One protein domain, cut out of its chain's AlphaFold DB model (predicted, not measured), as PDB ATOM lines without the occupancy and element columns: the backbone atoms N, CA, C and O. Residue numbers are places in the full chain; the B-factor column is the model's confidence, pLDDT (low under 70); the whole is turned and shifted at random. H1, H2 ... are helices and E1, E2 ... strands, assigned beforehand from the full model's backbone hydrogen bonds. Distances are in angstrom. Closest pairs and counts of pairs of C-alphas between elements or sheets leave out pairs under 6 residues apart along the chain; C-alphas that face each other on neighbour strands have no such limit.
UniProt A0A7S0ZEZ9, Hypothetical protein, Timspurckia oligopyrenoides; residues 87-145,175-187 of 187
ATOM      1  N   TRP A  87      62.379  -1.344 -28.793       97.50
ATOM      2  CA  TRP A  87      61.005  -1.674 -28.417       97.50
ATOM      3  C   TRP A  87      60.055  -1.692 -29.610       97.50
ATOM      4  O   TRP A  87      59.151  -2.527 -29.651       97.50
ATOM      5  N   SER A  88      60.266  -0.807 -30.585       96.31
ATOM      6  CA  SER A  88      59.430  -0.730 -31.780       96.31
ATOM      7  C   SER A  88      59.579  -1.996 -32.611       96.31
ATOM      8  O   SER A  88      58.570  -2.614 -32.958       96.31
ATOM      9  N   LYS A  89      60.815  -2.455 -32.840       95.62
ATOM     10  CA  LYS A  89      61.074  -3.731 -33.516       95.62
ATOM     11  C   LYS A  89      60.503  -4.920 -32.743       95.62
ATOM     12  O   LYS A  89      59.763  -5.714 -33.318       95.62
ATOM     13  N   LEU A  90      60.782  -5.023 -31.440       95.94
ATOM     14  CA  LEU A  90      60.304  -6.136 -30.608       95.94
ATOM     15  C   LEU A  90      58.777  -6.258 -30.616       95.94
ATOM     16  O   LEU A  90      58.245  -7.355 -30.772       95.94
ATOM     17  N   ILE A  91      58.064  -5.143 -30.453       96.94
ATOM     18  CA  ILE A  91      56.600  -5.146 -30.423       96.94
ATOM     19  C   ILE A  91      56.034  -5.402 -31.822       96.94
ATOM     20  O   ILE A  91      55.061  -6.142 -31.948       96.94
ATOM     21  N   SER A  92      56.655  -4.869 -32.876       94.50
ATOM     22  CA  SER A  92      56.230  -5.128 -34.259       94.50
ATOM     23  C   SER A  92      56.369  -6.605 -34.630       94.50
ATOM     24  O   SER A  92      55.467  -7.173 -35.242       94.50
ATOM     25  N   GLU A  93      57.448  -7.263 -34.196       93.50
ATOM     26  CA  GLU A  93      57.620  -8.714 -34.343       93.50
ATOM     27  C   GLU A  93      56.572  -9.522 -33.564       93.50
ATOM     28  O   GLU A  93      56.167 -10.597 -34.007       93.50
ATOM     29  N   LEU A  94      56.135  -9.045 -32.394       93.50
ATOM     30  CA  LEU A  94      55.051  -9.687 -31.646       93.50
ATOM     31  C   LEU A  94      53.713  -9.529 -32.371       93.50
ATOM     32  O   LEU A  94      52.961 -10.496 -32.494       93.50
ATOM     33  N   VAL A  95      53.435  -8.334 -32.892       94.81
ATOM     34  CA  VAL A  95      52.231  -8.056 -33.683       94.81
ATOM     35  C   VAL A  95      52.193  -8.926 -34.935       94.81
ATOM     36  O   VAL A  95      51.174  -9.568 -35.172       94.81
ATOM     37  N   SER A  96      53.289  -9.034 -35.692       91.44
ATOM     38  CA  SER A  96      53.321  -9.825 -36.932       91.44
ATOM     39  C   SER A  96      53.132 -11.328 -36.715       91.44
ATOM     40  O   SER A  96      52.636 -12.018 -37.602       91.44
ATOM     41  N   LYS A  97      53.483 -11.841 -35.530       91.06
ATOM     42  CA  LYS A  97      53.269 -13.246 -35.140       91.06
ATOM     43  C   LYS A  97      51.888 -13.502 -34.538       91.06
ATOM     44  O   LYS A  97      51.506 -14.657 -34.371       91.06
ATOM     45  N   THR A  98      51.150 -12.452 -34.187       91.94
ATOM     46  CA  THR A  98      49.846 -12.575 -33.533       91.94
ATOM     47  C   THR A  98      48.745 -12.782 -34.581       91.94
ATOM     48  O   THR A  98      48.739 -12.092 -35.604       91.94
ATOM     49  N   PRO A  99      47.783 -13.695 -34.349       91.81
ATOM     50  CA  PRO A  99      46.622 -13.852 -35.223       91.81
ATOM     51  C   PRO A  99      45.869 -12.538 -35.466       91.81
ATOM     52  O   PRO A  99      45.794 -11.679 -34.584       91.81
ATOM     53  N   SER A 100      45.267 -12.393 -36.652       89.94
ATOM     54  CA  SER A 100      44.374 -11.267 -36.966       89.94
ATOM     55  C   SER A 100      43.333 -11.031 -35.869       89.94
ATOM     56  O   SER A 100      42.698 -11.973 -35.399       89.94
ATOM     57  N   ASN A 101      43.112  -9.767 -35.502       89.69
ATOM     58  CA  ASN A 101      42.229  -9.341 -34.405       89.69
ATOM     59  C   ASN A 101      42.607  -9.892 -33.012       89.69
ATOM     60  O   ASN A 101      41.814  -9.794 -32.068       89.69
ATOM     61  N   GLY A 102      43.811 -10.455 -32.864       92.25
ATOM     62  CA  GLY A 102      44.346 -10.927 -31.593       92.25
ATOM     63  C   GLY A 102      44.596  -9.801 -30.588       92.25
ATOM     64  O   GLY A 102      44.455  -8.610 -30.886       92.25
ATOM     65  N   VAL A 103      44.955 -10.186 -29.363       94.25
ATOM     66  CA  VAL A 103      45.240  -9.250 -28.269       94.25
ATOM     67  C   VAL A 103      46.601  -9.560 -27.669       94.25
ATOM     68  O   VAL A 103      46.856 -10.692 -27.268       94.25
ATOM     69  N   ILE A 104      47.442  -8.535 -27.553       96.06
ATOM     70  CA  ILE A 104      48.735  -8.601 -26.872       96.06
ATOM     71  C   ILE A 104      48.640  -7.773 -25.593       96.06
ATOM     72  O   ILE A 104      48.376  -6.572 -25.644       96.06
ATOM     73  N   GLY A 105      48.861  -8.412 -24.446       96.75
ATOM     74  CA  GLY A 105      49.048  -7.722 -23.171       96.75
ATOM     75  C   GLY A 105      50.525  -7.409 -22.948       96.75
ATOM     76  O   GLY A 105      51.350  -8.317 -22.974       96.75
ATOM     77  N   VAL A 106      50.856  -6.140 -22.718       97.50
ATOM     78  CA  VAL A 106      52.216  -5.685 -22.409       97.50
ATOM     79  C   VAL A 106      52.227  -5.079 -21.014       97.50
ATOM     80  O   VAL A 106      51.520  -4.107 -20.749       97.50
ATOM     81  N   PHE A 107      53.056  -5.641 -20.138       97.25
ATOM     82  CA  PHE A 107      53.213  -5.202 -18.757       97.25
ATOM     83  C   PHE A 107      54.632  -4.679 -18.562       97.25
ATOM     84  O   PHE A 107      55.597  -5.370 -18.886       97.25
ATOM     85  N   CYS A 108      54.763  -3.454 -18.057       97.19
ATOM     86  CA  CYS A 108      56.058  -2.845 -17.776       97.19
ATOM     87  C   CYS A 108      56.221  -2.582 -16.285       97.19
ATOM     88  O   CYS A 108      55.453  -1.819 -15.703       97.19
ATOM     89  N   CYS A 109      57.268  -3.164 -15.709       96.50
ATOM     90  CA  CYS A 109      57.759  -2.853 -14.375       96.50
ATOM     91  C   CYS A 109      59.181  -2.304 -14.506       96.50
ATOM     92  O   CYS A 109      60.118  -3.046 -14.800       96.50
ATOM     93  N   GLY A 110      59.352  -0.997 -14.326       94.19
ATOM     94  CA  GLY A 110      60.657  -0.363 -14.453       94.19
ATOM     95  C   GLY A 110      60.604   1.159 -14.333       94.19
ATOM     96  O   GLY A 110      59.551   1.728 -14.032       94.19
ATOM     97  N   PRO A 111      61.736   1.843 -14.578       94.19
ATOM     98  CA  PRO A 111      61.806   3.297 -14.501       94.19
ATOM     99  C   PRO A 111      60.774   3.981 -15.417       94.19
ATOM    100  O   PRO A 111      60.559   3.517 -16.542       94.19
ATOM    101  N   PRO A 112      60.193   5.135 -15.024       95.06
ATOM    102  CA  PRO A 112      59.169   5.818 -15.822       95.06
ATOM    103  C   PRO A 112      59.601   6.176 -17.251       95.06
ATOM    104  O   PRO A 112      58.770   6.269 -18.150       95.06
ATOM    105  N   SER A 113      60.892   6.414 -17.491       94.44
ATOM    106  CA  SER A 113      61.426   6.636 -18.843       94.44
ATOM    107  C   SER A 113      61.343   5.377 -19.710       94.44
ATOM    108  O   SER A 113      60.917   5.464 -20.860       94.44
ATOM    109  N   LEU A 114      61.683   4.212 -19.153       94.75
ATOM    110  CA  LEU A 114      61.591   2.924 -19.839       94.75
ATOM    111  C   LEU A 114      60.132   2.593 -20.153       94.75
ATOM    112  O   LEU A 114      59.807   2.345 -21.312       94.75
ATOM    113  N   CYS A 115      59.236   2.670 -19.165       96.50
ATOM    114  CA  CYS A 115      57.829   2.342 -19.396       96.50
ATOM    115  C   CYS A 115      57.142   3.302 -20.374       96.50
ATOM    116  O   CYS A 115      56.325   2.853 -21.174       96.50
ATOM    117  N   ARG A 116      57.520   4.591 -20.405       96.75
ATOM    118  CA  ARG A 116      57.061   5.518 -21.455       96.75
ATOM    119  C   ARG A 116      57.532   5.103 -22.848       96.75
ATOM    120  O   ARG A 116      56.739   5.164 -23.781       96.75
ATOM    121  N   SER A 117      58.782   4.658 -22.983       97.25
ATOM    122  CA  SER A 117      59.313   4.176 -24.264       97.25
ATOM    123  C   SER A 117      58.572   2.931 -24.758       97.25
ATOM    124  O   SER A 117      58.203   2.876 -25.925       97.25
ATOM    125  N   VAL A 118      58.308   1.964 -23.872       97.88
ATOM    126  CA  VAL A 118      57.534   0.757 -24.211       97.88
ATOM    127  C   VAL A 118      56.102   1.129 -24.597       97.88
ATOM    128  O   VAL A 118      55.609   0.695 -25.634       97.88
ATOM    129  N   ALA A 119      55.446   1.983 -23.801       97.81
ATOM    130  CA  ALA A 119      54.085   2.438 -24.069       97.81
ATOM    131  C   ALA A 119      53.959   3.141 -25.427       97.81
ATOM    132  O   ALA A 119      52.969   2.936 -26.126       97.81
ATOM    133  N   PHE A 120      54.948   3.960 -25.797       97.94
ATOM    134  CA  PHE A 120      55.000   4.617 -27.101       97.94
ATOM    135  C   PHE A 120      55.051   3.586 -28.234       97.94
ATOM    136  O   PHE A 120      54.158   3.566 -29.076       97.94
ATOM    137  N   SER A 121      56.003   2.651 -28.190       98.00
ATOM    138  CA  SER A 121      56.116   1.592 -29.200       98.00
ATOM    139  C   SER A 121      54.874   0.688 -29.269       98.00
ATOM    140  O   SER A 121      54.496   0.253 -30.355       98.00
ATOM    141  N   CYS A 122      54.180   0.444 -28.148       97.69
ATOM    142  CA  CYS A 122      52.895  -0.266 -28.147       97.69
ATOM    143  C   CYS A 122      51.810   0.477 -28.935       97.69
ATOM    144  O   CYS A 122      51.054  -0.156 -29.674       97.69
ATOM    145  N   ARG A 123      51.709   1.802 -28.763       97.06
ATOM    146  CA  ARG A 123      50.711   2.628 -29.462       97.06
ATOM    147  C   ARG A 123      50.972   2.656 -30.958       97.06
ATOM    148  O   ARG A 123      50.040   2.423 -31.720       97.06
ATOM    149  N   GLU A 124      52.226   2.859 -31.353       96.44
ATOM    150  CA  GLU A 124      52.622   2.876 -32.762       96.44
ATOM    151  C   GLU A 124      52.300   1.541 -33.441       96.44
ATOM    152  O   GLU A 124      51.616   1.505 -34.464       96.44
ATOM    153  N   ALA A 125      52.684   0.419 -32.826       94.56
ATOM    154  CA  ALA A 125      52.407  -0.901 -33.387       94.56
ATOM    155  C   ALA A 125      50.897  -1.191 -33.504       94.56
ATOM    156  O   ALA A 125      50.441  -1.727 -34.516       94.56
ATOM    157  N   ALA A 126      50.100  -0.798 -32.502       92.88
ATOM    158  CA  ALA A 126      48.643  -0.921 -32.560       92.88
ATOM    159  C   ALA A 126      48.029  -0.039 -33.660       92.88
ATOM    160  O   ALA A 126      47.096  -0.467 -34.348       92.88
ATOM    161  N   HIS A 127      48.553   1.177 -33.846       92.50
ATOM    162  CA  HIS A 127      48.113   2.098 -34.888       92.50
ATOM    163  C   HIS A 127      48.384   1.524 -36.283       92.50
ATOM    164  O   HIS A 127      47.458   1.410 -37.090       92.50
ATOM    165  N   VAL A 128      49.617   1.076 -36.537       91.94
ATOM    166  CA  VAL A 128      50.024   0.456 -37.807       91.94
ATOM    167  C   VAL A 128      49.182  -0.786 -38.107       91.94
ATOM    168  O   VAL A 128      48.623  -0.902 -39.197       91.94
ATOM    169  N   SER A 129      49.006  -1.677 -37.126       91.50
ATOM    170  CA  SER A 129      48.191  -2.890 -37.279       91.50
ATOM    171  C   SER A 129      46.726  -2.581 -37.612       91.50
ATOM    172  O   SER A 129      46.114  -3.237 -38.463       91.50
ATOM    173  N   SER A 130      46.158  -1.551 -36.979       90.00
ATOM    174  CA  SER A 130      44.782  -1.113 -37.227       90.00
ATOM    175  C   SER A 130      44.626  -0.489 -38.615       90.00
ATOM    176  O   SER A 130      43.677  -0.812 -39.332       90.00
ATOM    177  N   LYS A 131      45.576   0.360 -39.029       89.69
ATOM    178  CA  LYS A 131      45.602   0.969 -40.366       89.69
ATOM    179  C   LYS A 131      45.696  -0.103 -41.454       89.69
ATOM    180  O   LYS A 131      44.925  -0.063 -42.412       89.69
ATOM    181  N   ALA A 132      46.565  -1.096 -41.268       88.19
ATOM    182  CA  ALA A 132      46.705  -2.225 -42.184       88.19
ATOM    183  C   ALA A 132      45.402  -3.037 -42.301       88.19
ATOM    184  O   ALA A 132      44.976  -3.362 -43.409       88.19
ATOM    185  N   ALA A 133      44.711  -3.303 -41.186       88.19
ATOM    186  CA  ALA A 133      43.417  -3.986 -41.220       88.19
ATOM    187  C   ALA A 133      42.339  -3.194 -41.968       88.19
ATOM    188  O   ALA A 133      41.580  -3.782 -42.736       88.19
ATOM    189  N   LEU A 134      42.267  -1.875 -41.772       87.00
ATOM    190  CA  LEU A 134      41.319  -1.025 -42.498       87.00
ATOM    191  C   LEU A 134      41.601  -1.024 -44.001       87.00
ATOM    192  O   LEU A 134      40.670  -1.167 -44.794       87.00
ATOM    193  N   HIS A 135      42.873  -0.912 -44.390       85.19
ATOM    194  CA  HIS A 135      43.273  -0.983 -45.793       85.19
ATOM    195  C   HIS A 135      42.873  -2.325 -46.416       85.19
ATOM    196  O   HIS A 135      42.238  -2.367 -47.467       85.19
ATOM    197  N   PHE A 136      43.148  -3.425 -45.713       85.06
ATOM    198  CA  PHE A 136      42.792  -4.766 -46.157       85.06
ATOM    199  C   PHE A 136      41.274  -4.973 -46.296       85.06
ATOM    200  O   PHE A 136      40.824  -5.560 -47.279       85.06
ATOM    201  N   ARG A 137      40.464  -4.453 -45.361       83.12
ATOM    202  CA  ARG A 137      38.990  -4.491 -45.455       83.12
ATOM    203  C   ARG A 137      38.473  -3.703 -46.655       83.12
ATOM    204  O   ARG A 137      37.632  -4.205 -47.398       83.12
ATOM    205  N   LYS A 138      39.035  -2.512 -46.895       82.06
ATOM    206  CA  LYS A 138      38.705  -1.684 -48.061       82.06
ATOM    207  C   LYS A 138      38.999  -2.419 -49.371       82.06
ATOM    208  O   LYS A 138      38.152  -2.420 -50.259       82.06
ATOM    209  N   LEU A 139      40.156  -3.080 -49.475       82.19
ATOM    210  CA  LEU A 139      40.521  -3.886 -50.647       82.19
ATOM    211  C   LEU A 139      39.587  -5.085 -50.857       82.19
ATOM    212  O   LEU A 139      39.295  -5.444 -51.993       82.19
ATOM    213  N   LYS A 140      39.073  -5.682 -49.777       82.75
ATOM    214  CA  LYS A 140      38.098  -6.780 -49.845       82.75
ATOM    215  C   LYS A 140      36.670  -6.344 -50.181       82.75
ATOM    216  O   LYS A 140      35.798  -7.202 -50.286       82.75
ATOM    217  N   GLY A 141      36.413  -5.045 -50.345       71.81
ATOM    218  CA  GLY A 141      35.060  -4.531 -50.565       71.81
ATOM    219  C   GLY A 141      34.149  -4.677 -49.341       71.81
ATOM    220  O   GLY A 141      32.935  -4.523 -49.463       71.81
ATOM    221  N   GLU A 142      34.714  -4.955 -48.161       72.06
ATOM    222  CA  GLU A 142      33.979  -4.897 -46.901       72.06
ATOM    223  C   GLU A 142      33.764  -3.419 -46.572       72.06
ATOM    224  O   GLU A 142      34.686  -2.700 -46.178       72.06
ATOM    225  N   PHE A 143      32.545  -2.941 -46.817       51.03
ATOM    226  CA  PHE A 143      32.162  -1.558 -46.573       51.03
ATOM    227  C   PHE A 143      32.293  -1.260 -45.074       51.03
ATOM    228  O   PHE A 143      31.590  -1.837 -44.246       51.03
ATOM    229  N   VAL A 144      33.231  -0.386 -44.713       58.12
ATOM    230  CA  VAL A 144      33.388   0.081 -43.336       58.12
ATOM    231  C   VAL A 144      32.444   1.265 -43.164       58.12
ATOM    232  O   VAL A 144      32.751   2.359 -43.637       58.12
ATOM    233  N   ASP A 145      31.305   1.058 -42.501       48.38
ATOM    234  CA  ASP A 145      30.493   2.177 -42.018       48.38
ATOM    235  C   ASP A 145      31.375   3.039 -41.112       48.38
ATOM    236  O   ASP A 145      31.892   2.592 -40.086       48.38
ATOM    237  N   GLY A 175      48.860 -10.353 -37.869       73.75
ATOM    238  CA  GLY A 175      49.157  -8.980 -37.477       73.75
ATOM    239  C   GLY A 175      48.178  -7.906 -37.955       73.75
ATOM    240  O   GLY A 175      48.433  -6.731 -37.703       73.75
ATOM    241  N   LEU A 176      47.054  -8.253 -38.594       86.44
ATOM    242  CA  LEU A 176      46.023  -7.274 -38.967       86.44
ATOM    243  C   LEU A 176      45.050  -7.034 -37.807       86.44
ATOM    244  O   LEU A 176      44.425  -7.965 -37.298       86.44
ATOM    245  N   GLY A 177      44.884  -5.773 -37.406       89.00
ATOM    246  CA  GLY A 177      43.882  -5.370 -36.414       89.00
ATOM    247  C   GLY A 177      44.167  -5.898 -35.007       89.00
ATOM    248  O   GLY A 177      43.249  -6.039 -34.199       89.00
ATOM    249  N   VAL A 178      45.425  -6.226 -34.718       92.69
ATOM    250  CA  VAL A 178      45.874  -6.674 -33.403       92.69
ATOM    251  C   VAL A 178      45.745  -5.524 -32.412       92.69
ATOM    252  O   VAL A 178      46.213  -4.410 -32.645       92.69
ATOM    253  N   ARG A 179      45.123  -5.808 -31.268       93.81
ATOM    254  CA  ARG A 179      44.999  -4.854 -30.165       93.81
ATOM    255  C   ARG A 179      46.168  -5.034 -29.211       93.81
ATOM    256  O   ARG A 179      46.384  -6.131 -28.701       93.81
ATOM    257  N   VAL A 180      46.876  -3.951 -28.915       95.56
ATOM    258  CA  VAL A 180      47.941  -3.944 -27.907       95.56
ATOM    259  C   VAL A 180      47.432  -3.216 -26.668       95.56
ATOM    260  O   VAL A 180      47.035  -2.055 -26.738       95.56
ATOM    261  N   VAL A 181      47.422  -3.907 -25.530       96.56
ATOM    262  CA  VAL A 181      46.988  -3.365 -24.239       96.56
ATOM    263  C   VAL A 181      48.214  -3.201 -23.356       96.56
ATOM    264  O   VAL A 181      48.832  -4.186 -22.965       96.56
ATOM    265  N   PHE A 182      48.556  -1.956 -23.033       96.44
ATOM    266  CA  PHE A 182      49.696  -1.637 -22.180       96.44
ATOM    267  C   PHE A 182      49.258  -1.352 -20.738       96.44
ATOM    268  O   PHE A 182      48.310  -0.598 -20.503       96.44
ATOM    269  N   ARG A 183      49.982  -1.921 -19.774       95.88
ATOM    270  CA  ARG A 183      49.847  -1.672 -18.335       95.88
ATOM    271  C   ARG A 183      51.224  -1.370 -17.749       95.88
ATOM    272  O   ARG A 183      52.175  -2.118 -17.958       95.88
ATOM    273  N   GLN A 184      51.326  -0.265 -17.016       93.19
ATOM    274  CA  GLN A 184      52.484   0.002 -16.171       93.19
ATOM    275  C   GLN A 184      52.161  -0.476 -14.759       93.19
ATOM    276  O   GLN A 184      51.174  -0.030 -14.176       93.19
ATOM    277  N   GLU A 185      53.005  -1.351 -14.230       88.31
ATOM    278  CA  GLU A 185      52.931  -1.807 -12.847       88.31
ATOM    279  C   GLU A 185      53.782  -0.877 -11.977       88.31
ATOM    280  O   GLU A 185      54.912  -0.524 -12.334       88.31
ATOM    281  N   VAL A 186      53.215  -0.444 -10.854       79.56
ATOM    282  CA  VAL A 186      53.886   0.398  -9.858       79.56
ATOM    283  C   VAL A 186      53.930  -0.416  -8.569       79.56
ATOM    284  O   VAL A 186      52.873  -0.768  -8.047       79.56
ATOM    285  N   PHE A 187      55.136  -0.750  -8.113       60.28
ATOM    286  CA  PHE A 187      55.390  -1.460  -6.855       60.28
ATOM    287  C   PHE A 187      55.851  -0.486  -5.774       60.28
ATOM    288  O   PHE A 187      56.557   0.487  -6.131       60.28
TER     289      PHE A 187
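AT A GLANCE: This is residues 87 to 145 and 175 to 187 of the 187 residues of the protein "Hypothetical protein" of Timspurckia oligopyrenoides (UniProt A0A7S0ZEZ9). One long helix, H2, makes the long axis; a ribbon of two parallel strands, E1 and E2, packs along its residues 112 to 130, and the short helix H1 packs on H2 at a slant. Past residue 130 H2 runs on beyond the ribbon. The printed part has 72 residues, with two named helices and two named strands in the order H1, E1, H2, E2; the class is mixed, helices and strands. It is only just loose, close to compact, with a radius of gyration of the C-alphas of 13.8 A, and its outline is a rod spanning 48 by 23 by 16 A.

HOW THE PARTS SIT: Start with H1, residues 87 to 97, and set it beside H2, residues 112 to 139: they touch, closest at the C-alphas of Ser 88 and Ser 121, 4.8 A apart. They run the same way at a steep tilt of 38 degrees, and H2 touches H1 with residues 117 to 129 alone. Next look at E1, residues 103 to 108, and E2, residues 179 to 184, parallel neighbours at 18 degrees; N 106 and O 181 are within hydrogen-bond range at 2.8 A, as are N 183 and O 106 at 2.8 A. The closest C-alphas of H2 and E2 are those of Ala 126 and Val 180, 5.6 A apart. H1 and E2 are only just apart, at 8.3 A. In H1 and H2 every O i to N i+4 pair is within hydrogen-bond range.

IN THESE COORDINATES: Find C-alpha 87 at (61.005, -1.674, -28.417), where H1 begins; it is 15.5 A long. E1 measures 16.4 A. From C-alpha 112 at (59.169, 5.818, -15.822) H2 runs 40.7 A. E2, 16.6 A long, ends at C-alpha 184 at (52.484, 0.002, -16.171).

THE WHOLE: The C-alphas of Gly 141 and Phe 187 are the two farthest apart, 48.3 A. Residues 146 to 174 are not printed, and C-alphas 145 and 175 stand 22.2 A apart across this cut. The links H1 to E1 and E1 to H2 are tight. The pLDDT is under 70 at residues 143 to 145 and at residue 187.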